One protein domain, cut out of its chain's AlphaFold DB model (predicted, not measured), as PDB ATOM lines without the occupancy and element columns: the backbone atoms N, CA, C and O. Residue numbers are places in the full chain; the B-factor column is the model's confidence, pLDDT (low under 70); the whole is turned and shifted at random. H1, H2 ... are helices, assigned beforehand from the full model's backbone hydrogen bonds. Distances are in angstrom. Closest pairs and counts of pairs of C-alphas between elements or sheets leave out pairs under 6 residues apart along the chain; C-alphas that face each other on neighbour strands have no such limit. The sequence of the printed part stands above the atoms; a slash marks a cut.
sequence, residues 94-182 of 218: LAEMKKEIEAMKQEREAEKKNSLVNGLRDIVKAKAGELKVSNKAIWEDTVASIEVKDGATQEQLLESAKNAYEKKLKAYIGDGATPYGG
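Overview. This is residues 94 to 182 of the 218 residues of an uncharacterized protein of Bacteroides reticulotermitis JCM 10512 (UniProt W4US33). One long straight helix, H1, runs out of a small head: its residues 94 to 112 stick out as a free arm, while its last turns join two shorter helices, H2 and H3. H2 folds back beside the end of H1 as a helical hairpin, and H3 packs steeply tilted on H2, its first residues, 154 to 158, meeting residues 120 to 124 near the end of H1. The printed part has 89 residues with three named helices, in the order H1, H2, H3, and no named strand; its class is all helix. The whole is only just loose, close to extended, with a radius of gyration of the C-alphas of 17.8 A, and it spans 65 by 23 by 18 A, the arm making much of the length.

Along the chain. H1, residues 94 to 126, is the longest helix, 48.1 A from first to last C-alpha; it begins with C-alpha 94 at (225.649, 192.148, 173.799) and ends with C-alpha 126 at (226.099, 144.112, 176.124). H2, residues 136 to 145, measures 14.1 A. H3, residues 154 to 173, measures 27.4 A and ends with C-alpha 173 at (211.093, 135.243, 161.168).

Arrangement. H1 touches H2 with its residues 121 to 125 alone; the closest C-alphas are those of Lys 125 and Glu 140, 5.7 A apart. These two helices form a hairpin, running opposite ways at a shallow tilt of 25 degrees. H1 touches H3 with residues 120 to 124 alone, and H3 meets it with residues 154 to 158 alone; the closest C-alphas are those of Val 124 and Leu 158, 5.8 A apart. H1 and H3 run the same way at a steep tilt of 65 degrees. H2 and H3 touch, with the C-alphas of Val 143 and Ala 161 closest at 5.5 A. They run opposite ways at a steep tilt of 59 degrees. The helix packing is only just mostly crossed, with 1 of the 3 touching pairs at a shallow tilt. In H1, H2 and H3 every O i to N i+4 pair is within hydrogen-bond range.

Size, cuts and confidence. The two C-alphas farthest apart are those of Leu 94 and Gly 176, at 64.7 A. Residues 94 to 112, which belong to H1, stand free; the other 70 residues span 38 by 21 by 17 A, with a radius of gyration of 11.9 A. The printed part has no cut. The links H1 to H2, of 9 residues, and H2 to H3, of 8 residues, are short, and no link is long. The mean pLDDT of the printed part is 88.2, and residue 182 is the one printed residue under 70.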
ATOM      1  N   LEU A  94     225.960 192.795 172.524       71.38
ATOM      2  CA  LEU A  94     225.649 192.148 173.799       71.38
ATOM      3  C   LEU A  94     224.517 191.119 173.651       71.38
ATOM      4  O   LEU A  94     224.526 190.085 174.322       71.38
ATOM      5  N   ALA A  95     223.540 191.391 172.784       78.69
ATOM      6  CA  ALA A  95     222.468 190.448 172.472       78.69
ATOM      7  C   ALA A  95     222.993 189.216 171.714       78.69
ATOM      8  O   ALA A  95     222.608 188.090 172.030       78.69
ATOM      9  N   GLU A  96     223.907 189.420 170.765       80.38
ATOM     10  CA  GLU A  96     224.535 188.350 169.988       80.38
ATOM     11  C   GLU A  96     225.427 187.459 170.865       80.38
ATOM     12  O   GLU A  96     225.266 186.239 170.869       80.38
ATOM     13  N   MET A  97     226.254 188.059 171.728       74.62
ATOM     14  CA  MET A  97     227.109 187.319 172.663       74.62
ATOM     15  C   MET A  97     226.298 186.499 173.680       74.62
ATOM     16  O   MET A  97     226.653 185.366 174.006       74.62
ATOM     17  N   LYS A  98     225.169 187.032 174.173       76.31
ATOM     18  CA  LYS A  98     224.253 186.275 175.047       76.31
ATOM     19  C   LYS A  98     223.660 185.065 174.330       76.31
ATOM     20  O   LYS A  98     223.618 183.983 174.914       76.31
ATOM     21  N   LYS A  99     223.246 185.241 173.073       90.00
ATOM     22  CA  LYS A  99     222.691 184.167 172.244       90.00
ATOM     23  C   LYS A  99     223.723 183.070 171.977       90.00
ATOM     24  O   LYS A  99     223.390 181.893 172.052       90.00
ATOM     25  N   GLU A 100     224.975 183.443 171.724       85.44
ATOM     26  CA  GLU A 100     226.070 182.493 171.508       85.44
ATOM     27  C   GLU A 100     226.416 181.702 172.782       85.44
ATOM     28  O   GLU A 100     226.575 180.484 172.735       85.44
ATOM     29  N   ILE A 101     226.443 182.356 173.952       80.56
ATOM     30  CA  ILE A 101     226.639 181.677 175.246       80.56
ATOM     31  C   ILE A 101     225.505 180.687 175.534       80.56
ATOM     32  O   ILE A 101     225.747 179.602 176.069       80.56
ATOM     33  N   GLU A 102     224.265 181.056 175.220       88.44
ATOM     34  CA  GLU A 102     223.104 180.190 175.414       88.44
ATOM     35  C   GLU A 102     223.137 178.983 174.470       88.44
ATOM     36  O   GLU A 102     222.949 177.857 174.931       88.44
ATOM     37  N   ALA A 103     223.502 179.189 173.201       89.38
ATOM     38  CA  ALA A 103     223.723 178.109 172.243       89.38
ATOM     39  C   ALA A 103     224.826 177.145 172.716       89.38
ATOM     40  O   ALA A 103     224.599 175.940 172.792       89.38
ATOM     41  N   MET A 104     225.975 177.664 173.166       79.50
ATOM     42  CA  MET A 104     227.063 176.843 173.715       79.50
ATOM     43  C   MET A 104     226.651 176.046 174.962       79.50
ATOM     44  O   MET A 104     227.123 174.927 175.186       79.50
ATOM     45  N   LYS A 105     225.801 176.615 175.825       80.81
ATOM     46  CA  LYS A 105     225.264 175.885 176.985       80.81
ATOM     47  C   LYS A 105     224.338 174.756 176.541       80.81
ATOM     48  O   LYS A 105     224.492 173.642 177.037       80.81
ATOM     49  N   GLN A 106     223.442 175.029 175.596       88.00
ATOM     50  CA  GLN A 106     222.528 174.029 175.044       88.00
ATOM     51  C   GLN A 106     223.284 172.889 174.352       88.00
ATOM     52  O   GLN A 106     222.961 171.726 174.580       88.00
ATOM     53  N   GLU A 107     224.334 173.193 173.586       85.50
ATOM     54  CA  GLU A 107     225.187 172.179 172.956       85.50
ATOM     55  C   GLU A 107     225.868 171.282 173.991       85.50
ATOM     56  O   GLU A 107     225.805 170.059 173.874       85.50
ATOM     57  N   ARG A 108     226.446 171.852 175.057       82.88
ATOM     58  CA  ARG A 108     227.068 171.051 176.125       82.88
ATOM     59  C   ARG A 108     226.067 170.204 176.902       82.88
ATOM     60  O   ARG A 108     226.407 169.109 177.351       82.88
ATOM     61  N   GLU A 109     224.850 170.692 177.105       87.31
ATOM     62  CA  GLU A 109     223.787 169.899 177.725       87.31
ATOM     63  C   GLU A 109     223.323 168.766 176.805       87.31
ATOM     64  O   GLU A 109     223.177 167.632 177.267       87.31
ATOM     65  N   ALA A 110     223.173 169.031 175.507       86.12
ATOM     66  CA  ALA A 110     222.848 168.018 174.507       86.12
ATOM     67  C   ALA A 110     223.954 166.959 174.386       86.12
ATOM     68  O   ALA A 110     223.659 165.767 174.345       86.12
ATOM     69  N   GLU A 111     225.226 167.360 174.405       86.88
ATOM     70  CA  GLU A 111     226.372 166.450 174.373       86.88
ATOM     71  C   GLU A 111     226.401 165.537 175.604       86.88
ATOM     72  O   GLU A 111     226.528 164.318 175.474       86.88
ATOM     73  N   LYS A 112     226.189 166.095 176.804       87.44
ATOM     74  CA  LYS A 112     226.079 165.304 178.040       87.44
ATOM     75  C   LYS A 112     224.925 164.309 177.980       87.44
ATOM     76  O   LYS A 112     225.109 163.148 178.349       87.44
ATOM     77  N   LYS A 113     223.753 164.741 177.503       87.88
ATOM     78  CA  LYS A 113     222.591 163.860 177.315       87.88
ATOM     79  C   LYS A 113     222.907 162.742 176.322       87.88
ATOM     80  O   LYS A 113     222.698 161.575 176.643       87.88
ATOM     81  N   ASN A 114     223.485 163.069 175.169       88.56
ATOM     82  CA  ASN A 114     223.871 162.093 174.150       88.56
ATOM     83  C   ASN A 114     224.901 161.089 174.678       88.56
ATOM     84  O   ASN A 114     224.763 159.891 174.437       88.56
ATOM     85  N   SER A 115     225.894 161.545 175.445       89.00
ATOM     86  CA  SER A 115     226.882 160.666 176.076       89.00
ATOM     87  C   SER A 115     226.237 159.696 177.069       89.00
ATOM     88  O   SER A 115     226.579 158.515 177.071       89.00
ATOM     89  N   LEU A 116     225.299 160.168 177.896       89.50
ATOM     90  CA  LEU A 116     224.553 159.325 178.838       89.50
ATOM     91  C   LEU A 116     223.700 158.282 178.109       89.50
ATOM     92  O   LEU A 116     223.740 157.099 178.443       89.50
ATOM     93  N   VAL A 117     222.967 158.714 177.081       92.81
ATOM     94  CA  VAL A 117     222.126 157.843 176.252       92.81
ATOM     95  C   VAL A 117     222.964 156.778 175.545       92.81
ATOM     96  O   VAL A 117     222.584 155.607 175.536       92.81
ATOM     97  N   ASN A 118     224.115 157.153 174.987       93.00
ATOM     98  CA  ASN A 118     225.021 156.207 174.339       93.00
ATOM     99  C   ASN A 118     225.580 155.192 175.345       93.00
ATOM    100  O   ASN A 118     225.525 153.996 175.073       93.00
ATOM    101  N   GLY A 119     225.984 155.637 176.541       93.62
ATOM    102  CA  GLY A 119     226.408 154.734 177.615       93.62
ATOM    103  C   GLY A 119     225.320 153.731 178.017       93.62
ATOM    104  O   GLY A 119     225.582 152.532 178.100       93.62
ATOM    105  N   LEU A 120     224.074 154.187 178.186       94.69
ATOM    106  CA  LEU A 120     222.933 153.307 178.473       94.69
ATOM    107  C   LEU A 120     222.693 152.291 177.349       94.69
ATOM    108  O   LEU A 120     222.476 151.107 177.619       94.69
ATOM    109  N   ARG A 121     222.756 152.731 176.088       95.31
ATOM    110  CA  ARG A 121     222.612 151.845 174.924       95.31
ATOM    111  C   ARG A 121     223.702 150.786 174.890       95.31
ATOM    112  O   ARG A 121     223.387 149.631 174.625       95.31
ATOM    113  N   ASP A 122     224.948 151.141 175.172       95.75
ATOM    114  CA  ASP A 122     226.062 150.192 175.143       95.75
ATOM    115  C   ASP A 122     225.939 149.137 176.248       95.75
ATOM    116  O   ASP A 122     226.127 147.945 175.983       95.75
ATOM    117  N   ILE A 123     225.492 149.534 177.444       95.00
ATOM    118  CA  ILE A 123     225.182 148.593 178.530       95.00
ATOM    119  C   ILE A 123     224.069 147.620 178.108       95.00
ATOM    120  O   ILE A 123     224.205 146.405 178.267       95.00
ATOM    121  N   VAL A 124     222.974 148.124 177.529       96.69
ATOM    122  CA  VAL A 124     221.848 147.281 177.086       96.69
ATOM    123  C   VAL A 124     222.238 146.387 175.901       96.69
ATOM    124  O   VAL A 124     221.853 145.216 175.862       96.69
ATOM    125  N   LYS A 125     223.060 146.867 174.961       96.00
ATOM    126  CA  LYS A 125     223.631 146.036 173.886       96.00
ATOM    127  C   LYS A 125     224.459 144.885 174.458       96.00
ATOM    128  O   LYS A 125     224.297 143.752 174.010       96.00
ATOM    129  N   ALA A 126     225.278 145.138 175.481       95.19
ATOM    130  CA  ALA A 126     226.099 144.112 176.124       95.19
ATOM    131  C   ALA A 126     225.267 143.000 176.800       95.19
ATOM    132  O   ALA A 126     225.684 141.838 176.806       95.19
ATOM    133  N   LYS A 127     224.044 143.304 177.271       93.75
ATOM    134  CA  LYS A 127     223.110 142.307 177.839       93.75
ATOM    135  C   LYS A 127     222.658 141.226 176.850       93.75
ATOM    136  O   LYS A 127     222.130 140.203 177.285       93.75
ATOM    137  N   ALA A 128     222.917 141.388 175.550       91.94
ATOM    138  CA  ALA A 128     222.665 140.378 174.522       91.94
ATOM    139  C   ALA A 128     223.199 138.982 174.889       91.94
ATOM    140  O   ALA A 128     222.513 137.979 174.684       91.94
ATOM    141  N   GLY A 129     224.420 138.919 175.436       86.94
ATOM    142  CA  GLY A 129     225.071 137.659 175.802       86.94
ATOM    143  C   GLY A 129     224.390 136.967 176.982       86.94
ATOM    144  O   GLY A 129     224.085 135.779 176.906       86.94
ATOM    145  N   GLU A 130     224.085 137.725 178.039       90.06
ATOM    146  CA  GLU A 130     223.371 137.226 179.224       90.06
ATOM    147  C   GLU A 130     221.966 136.720 178.867       90.06
ATOM    148  O   GLU A 130     221.556 135.646 179.304       90.06
ATOM    149  N   LEU A 131     221.251 137.466 178.020       89.56
ATOM    150  CA  LEU A 131     219.917 137.106 177.536       89.56
ATOM    151  C   LEU A 131     219.937 135.981 176.494       89.56
ATOM    152  O   LEU A 131     218.880 135.455 176.145       89.56
ATOM    153  N   LYS A 132     221.117 135.608 175.981       90.06
ATOM    154  CA  LYS A 132     221.276 134.628 174.897       90.06
ATOM    155  C   LYS A 132     220.380 134.971 173.700       90.06
ATOM    156  O   LYS A 132     219.609 134.125 173.239       90.06
ATOM    157  N   VAL A 133     220.427 136.228 173.250       90.44
ATOM    158  CA  VAL A 133     219.619 136.694 172.109       90.44
ATOM    159  C   VAL A 133     219.939 135.874 170.860       90.44
ATOM    160  O   VAL A 133     221.106 135.634 170.547       90.44
ATOM    161  N   SER A 134     218.908 135.444 170.137       86.62
ATOM    162  CA  SER A 134     219.064 134.592 168.950       86.62
ATOM    163  C   SER A 134     219.644 135.321 167.733       86.62
ATOM    164  O   SER A 134     220.325 134.699 166.918       86.62
ATOM    165  N   ASN A 135     219.430 136.636 167.611       87.88
ATOM    166  CA  ASN A 135     220.048 137.469 166.583       87.88
ATOM    167  C   ASN A 135     220.607 138.770 167.179       87.88
ATOM    168  O   ASN A 135     219.883 139.739 167.419       87.88
ATOM    169  N   LYS A 136     221.931 138.800 167.369       91.31
ATOM    170  CA  LYS A 136     222.638 139.943 167.960       91.31
ATOM    171  C   LYS A 136     222.564 141.210 167.101       91.31
ATOM    172  O   LYS A 136     222.436 142.294 167.655       91.31
ATOM    173  N   ALA A 137     222.590 141.087 165.773       88.88
ATOM    174  CA  ALA A 137     222.528 142.244 164.881       88.88
ATOM    175  C   ALA A 137     221.163 142.948 164.968       88.88
ATOM    176  O   ALA A 137     221.102 144.169 165.088       88.88
ATOM    177  N   ILE A 138     220.069 142.176 164.997       89.75
ATOM    178  CA  ILE A 138     218.720 142.731 165.187       89.75
ATOM    179  C   ILE A 138     218.585 143.335 166.590       89.75
ATOM    180  O   ILE A 138     217.956 144.381 166.738       89.75
ATOM    181  N   TRP A 139     219.182 142.722 167.617       94.12
ATOM    182  CA  TRP A 139     219.215 143.296 168.966       94.12
ATOM    183  C   TRP A 139     219.921 144.658 168.999       94.12
ATOM    184  O   TRP A 139     219.340 145.635 169.464       94.12
ATOM    185  N   GLU A 140     221.141 144.749 168.466       94.06
ATOM    186  CA  GLU A 140     221.931 145.986 168.463       94.06
ATOM    187  C   GLU A 140     221.248 147.117 167.677       94.06
ATOM    188  O   GLU A 140     221.182 148.244 168.177       94.06
ATOM    189  N   ASP A 141     220.677 146.809 166.506       92.50
ATOM    190  CA  ASP A 141     219.875 147.751 165.713       92.50
ATOM    191  C   ASP A 141     218.630 148.218 166.480       92.50
ATOM    192  O   ASP A 141     218.303 149.404 166.528       92.50
ATOM    193  N   THR A 142     217.950 147.289 167.158       94.69
ATOM    194  CA  THR A 142     216.776 147.611 167.972       94.69
ATOM    195  C   THR A 142     217.131 148.580 169.092       94.69
ATOM    196  O   THR A 142     216.483 149.619 169.210       94.69
ATOM    197  N   VAL A 143     218.183 148.294 169.864       96.19
ATOM    198  CA  VAL A 143     218.640 149.166 170.956       96.19
ATOM    199  C   VAL A 143     219.056 150.547 170.434       96.19
ATOM    200  O   VAL A 143     218.776 151.555 171.083       96.19
ATOM    201  N   ALA A 144     219.684 150.619 169.257       94.12
ATOM    202  CA  ALA A 144     220.056 151.888 168.633       94.12
ATOM    203  C   ALA A 144     218.832 152.713 168.192       94.12
ATOM    204  O   ALA A 144     218.837 153.935 168.331       94.12
ATOM    205  N   SER A 145     217.780 152.047 167.705       92.62
ATOM    206  CA  SER A 145     216.564 152.689 167.187       92.62
ATOM    207  C   SER A 145     215.595 153.200 168.258       92.62
ATOM    208  O   SER A 145     214.685 153.961 167.942       92.62
ATOM    209  N   ILE A 146     215.760 152.788 169.519       93.50
ATOM    210  CA  ILE A 146     214.854 153.194 170.595       93.50
ATOM    211  C   ILE A 146     215.130 154.637 171.007       93.50
ATOM    212  O   ILE A 146     216.264 155.019 171.320       93.50
ATOM    213  N   GLU A 147     214.056 155.422 171.035       91.38
ATOM    214  CA  GLU A 147     214.042 156.757 171.613       91.38
ATOM    215  C   GLU A 147     214.197 156.656 173.134       91.38
ATOM    216  O   GLU A 147     213.395 156.022 173.825       91.38
ATOM    217  N   VAL A 148     215.260 157.266 173.657       90.25
ATOM    218  CA  VAL A 148     215.560 157.275 175.089       90.25
ATOM    219  C   VAL A 148     215.055 158.588 175.665       90.25
ATOM    220  O   VAL A 148     215.556 159.653 175.315       90.25
ATOM    221  N   LYS A 149     214.041 158.510 176.530       88.00
ATOM    222  CA  LYS A 149     213.478 159.683 177.208       88.00
ATOM    223  C   LYS A 149     214.464 160.246 178.233       88.00
ATOM    224  O   LYS A 149     215.258 159.502 178.812       88.00
ATOM    225  N   ASP A 150     214.364 161.546 178.498       82.44
ATOM    226  CA  ASP A 150     215.136 162.201 179.555       82.44
ATOM    227  C   ASP A 150     214.923 161.484 180.902       82.44
ATOM    228  O   ASP A 150     213.791 161.249 181.327       82.44
ATOM    229  N   GLY A 151     216.024 161.116 181.563       81.62
ATOM    230  CA  GLY A 151     215.999 160.409 182.847       81.62
ATOM    231  C   GLY A 151     215.667 158.914 182.773       81.62
ATOM    232  O   GLY A 151     215.439 158.306 183.817       81.62
ATOM    233  N   ALA A 152     215.633 158.311 181.579       87.00
ATOM    234  CA  ALA A 152     215.403 156.875 181.441       87.00
ATOM    235  C   ALA A 152     216.481 156.047 182.157       87.00
ATOM    236  O   ALA A 152     217.674 156.350 182.084       87.00
ATOM    237  N   THR A 153     216.059 154.966 182.814       91.94
ATOM    238  CA  THR A 153     216.981 154.025 183.461       91.94
ATOM    239  C   THR A 153     217.386 152.893 182.520       91.94
ATOM    240  O   THR A 153     216.744 152.627 181.498       91.94
ATOM    241  N   GLN A 154     218.449 152.179 182.891       92.06
ATOM    242  CA  GLN A 154     218.898 150.984 182.181       92.06
ATOM    243  C   GLN A 154     217.778 149.939 182.063       92.06
ATOM    244  O   GLN A 154     217.610 149.338 181.004       92.06
ATOM    245  N   GLU A 155     216.999 149.728 183.125       93.38
ATOM    246  CA  GLU A 155     215.914 148.743 183.176       93.38
ATOM    247  C   GLU A 155     214.789 149.105 182.205       93.38
ATOM    248  O   GLU A 155     214.291 148.244 181.482       93.38
ATOM    249  N   GLN A 156     214.425 150.388 182.144       93.25
ATOM    250  CA  GLN A 156     213.387 150.884 181.240       93.25
ATOM    251  C   GLN A 156     213.801 150.743 179.771       93.25
ATOM    252  O   GLN A 156     212.998 150.320 178.931       93.25
ATOM    253  N   LEU A 157     215.061 151.064 179.457       94.94
ATOM    254  CA  LEU A 157     215.600 150.888 178.112       94.94
ATOM    255  C   LEU A 157     215.699 149.406 177.738       94.94
ATOM    256  O   LEU A 157     215.340 149.031 176.623       94.94
ATOM    257  N   LEU A 158     216.131 148.555 178.670       95.31
ATOM    258  CA  LEU A 158     216.223 147.112 178.466       95.31
ATOM    259  C   LEU A 158     214.853 146.493 178.164       95.31
ATOM    260  O   LEU A 158     214.732 145.705 177.230       95.31
ATOM    261  N   GLU A 159     213.824 146.858 178.923       95.31
ATOM    262  CA  GLU A 159     212.466 146.347 178.718       95.31
ATOM    263  C   GLU A 159     211.879 146.820 177.380       95.31
ATOM    264  O   GLU A 159     211.279 146.045 176.633       95.31
ATOM    265  N   SER A 160     212.130 148.079 177.016       93.88
ATOM    266  CA  SER A 160     211.749 148.615 175.703       93.88
ATOM    267  C   SER A 160     212.464 147.875 174.565       93.88
ATOM    268  O   SER A 160     211.841 147.534 173.558       93.88
ATOM    269  N   ALA A 161     213.752 147.566 174.748       95.81
ATOM    270  CA  ALA A 161     214.563 146.808 173.801       95.81
ATOM    271  C   ALA A 161     214.056 145.385 173.601       95.81
ATOM    272  O   ALA A 161     213.891 144.972 172.455       95.81
ATOM    273  N   LYS A 162     213.731 144.665 174.679       94.88
ATOM    274  CA  LYS A 162     213.142 143.318 174.616       94.88
ATOM    275  C   LYS A 162     211.844 143.299 173.816       94.88
ATOM    276  O   LYS A 162     211.741 142.589 172.819       94.88
ATOM    277  N   ASN A 163     210.902 144.167 174.178       94.44
ATOM    278  CA  ASN A 163     209.606 144.253 173.509       94.44
ATOM    279  C   ASN A 163     209.730 144.608 172.017       94.44
ATOM    280  O   ASN A 163     209.033 144.041 171.173       94.44
ATOM    281  N   ALA A 164     210.607 145.553 171.670       94.38
ATOM    282  CA  ALA A 164     210.837 145.938 170.279       94.38
ATOM    283  C   ALA A 164     211.565 144.839 169.488       94.38
ATOM    284  O   ALA A 164     211.220 144.577 168.332       94.38
ATOM    285  N   TYR A 165     212.526 144.164 170.118       94.56
ATOM    286  CA  TYR A 165     213.305 143.088 169.518       94.56
ATOM    287  C   TYR A 165     212.414 141.893 169.194       94.56
ATOM    288  O   TYR A 165     212.432 141.414 168.065       94.56
ATOM    289  N   GLU A 166     211.569 141.465 170.132       92.25
ATOM    290  CA  GLU A 166     210.615 140.371 169.930       92.25
ATOM    291  C   GLU A 166     209.644 140.661 168.784       92.25
ATOM    292  O   GLU A 166     209.408 139.800 167.934       92.25
ATOM    293  N   LYS A 167     209.129 141.895 168.708       91.56
ATOM    294  CA  LYS A 167     208.262 142.336 167.606       91.56
ATOM    295  C   LYS A 167     208.984 142.301 166.262       91.56
ATOM    296  O   LYS A 167     208.437 141.747 165.308       91.56
ATOM    297  N   LYS A 168     210.200 142.857 166.174       89.50
ATOM    298  CA  LYS A 168     211.010 142.819 164.943       89.50
ATOM    299  C   LYS A 168     211.331 141.379 164.551       89.50
ATOM    300  O   LYS A 168     211.137 141.002 163.401       89.50
ATOM    301  N   LEU A 169     211.756 140.551 165.500       87.94
ATOM    302  CA  LEU A 169     212.091 139.152 165.256       87.94
ATOM    303  C   LEU A 169     210.882 138.373 164.727       87.94
ATOM    304  O   LEU A 169     210.992 137.669 163.729       87.94
ATOM    305  N   LYS A 170     209.711 138.560 165.341       88.31
ATOM    306  CA  LYS A 170     208.448 137.977 164.879       88.31
ATOM    307  C   LYS A 170     208.050 138.473 163.487       88.31
ATOM    308  O   LYS A 170     207.553 137.684 162.690       88.31
ATOM    309  N   ALA A 171     208.276 139.748 163.174       85.56
ATOM    310  CA  ALA A 171     207.990 140.302 161.851       85.56
ATOM    311  C   ALA A 171     208.899 139.714 160.758       85.56
ATOM    312  O   ALA A 171     208.424 139.442 159.658       85.56
ATOM    313  N   TYR A 172     210.181 139.485 161.060       82.44
ATOM    314  CA  TYR A 172     211.152 138.959 160.095       82.44
ATOM    315  C   TYR A 172     211.158 137.428 159.980       82.44
ATOM    316  O   TYR A 172     211.396 136.902 158.897       82.44
ATOM    317  N   ILE A 173     210.923 136.707 161.079       80.50
ATOM    318  CA  ILE A 173     211.093 135.243 161.168       80.50
ATOM    319  C   ILE A 173     209.741 134.514 161.313       80.50
ATOM    320  O   ILE A 173     209.639 133.321 161.029       80.50
ATOM    321  N   GLY A 174     208.672 135.222 161.690       78.12
ATOM    322  CA  GLY A 174     207.325 134.677 161.880       78.12
ATOM    323  C   GLY A 174     207.010 134.268 163.326       78.12
ATOM    324  O   GLY A 174     207.846 134.355 164.223       78.12
ATOM    325  N   ASP A 175     205.778 133.790 163.553       76.88
ATOM    326  CA  ASP A 175     205.223 133.426 164.876       76.88
ATOM    327  C   ASP A 175     206.027 132.347 165.645       76.88
ATOM    328  O   ASP A 175     205.795 132.152 166.834       76.88
ATOM    329  N   GLY A 176     206.952 131.635 164.990       72.56
ATOM    330  CA  GLY A 176     207.761 130.561 165.586       72.56
ATOM    331  C   GLY A 176     209.153 130.977 166.069       72.56
ATOM    332  O   GLY A 176     209.941 130.108 166.444       72.56
ATOM    333  N   ALA A 177     209.489 132.268 166.014       78.62
ATOM    334  CA  ALA A 177     210.806 132.764 166.397       78.62
ATOM    335  C   ALA A 177     211.038 132.665 167.914       78.62
ATOM    336  O   ALA A 177     210.201 133.093 168.706       78.62
ATOM    337  N   THR A 178     212.199 132.149 168.322       84.50
ATOM    338  CA  THR A 178     212.631 132.121 169.725       84.50
ATOM    339  C   THR A 178     213.607 133.278 169.991       84.50
ATOM    340  O   THR A 178     214.741 133.255 169.506       84.50
ATOM    341  N   PRO A 179     213.196 134.335 170.716       83.31
ATOM    342  CA  PRO A 179     214.009 135.542 170.887       83.31
ATOM    343  C   PRO A 179     215.227 135.356 171.796       83.31
ATOM    344  O   PRO A 179     216.274 135.951 171.532       83.31
ATOM    345  N   TYR A 180     215.124 134.491 172.806       89.38
ATOM    346  CA  TYR A 180     216.157 134.258 173.818       89.38
ATOM    347  C   TYR A 180     216.483 132.769 173.955       89.38
ATOM    348  O   TYR A 180     215.698 131.907 173.559       89.38
ATOM    349  N   GLY A 181     217.637 132.461 174.546       74.06
ATOM    350  CA  GLY A 181     218.076 131.086 174.806       74.06
ATOM    351  C   GLY A 181     218.638 130.346 173.585       74.06
ATOM    352  O   GLY A 181     218.998 129.177 173.698       74.06
ATOM    353  N   GLY A 182     218.751 131.012 172.435       57.75
ATOM    354  CA  GLY A 182     219.217 130.422 171.182       57.75
ATOM    355  C   GLY A 182     220.725 130.547 171.024       57.75
ATOM    356  O   GLY A 182     221.199 131.432 170.319       57.75
TER     357      GLY A 182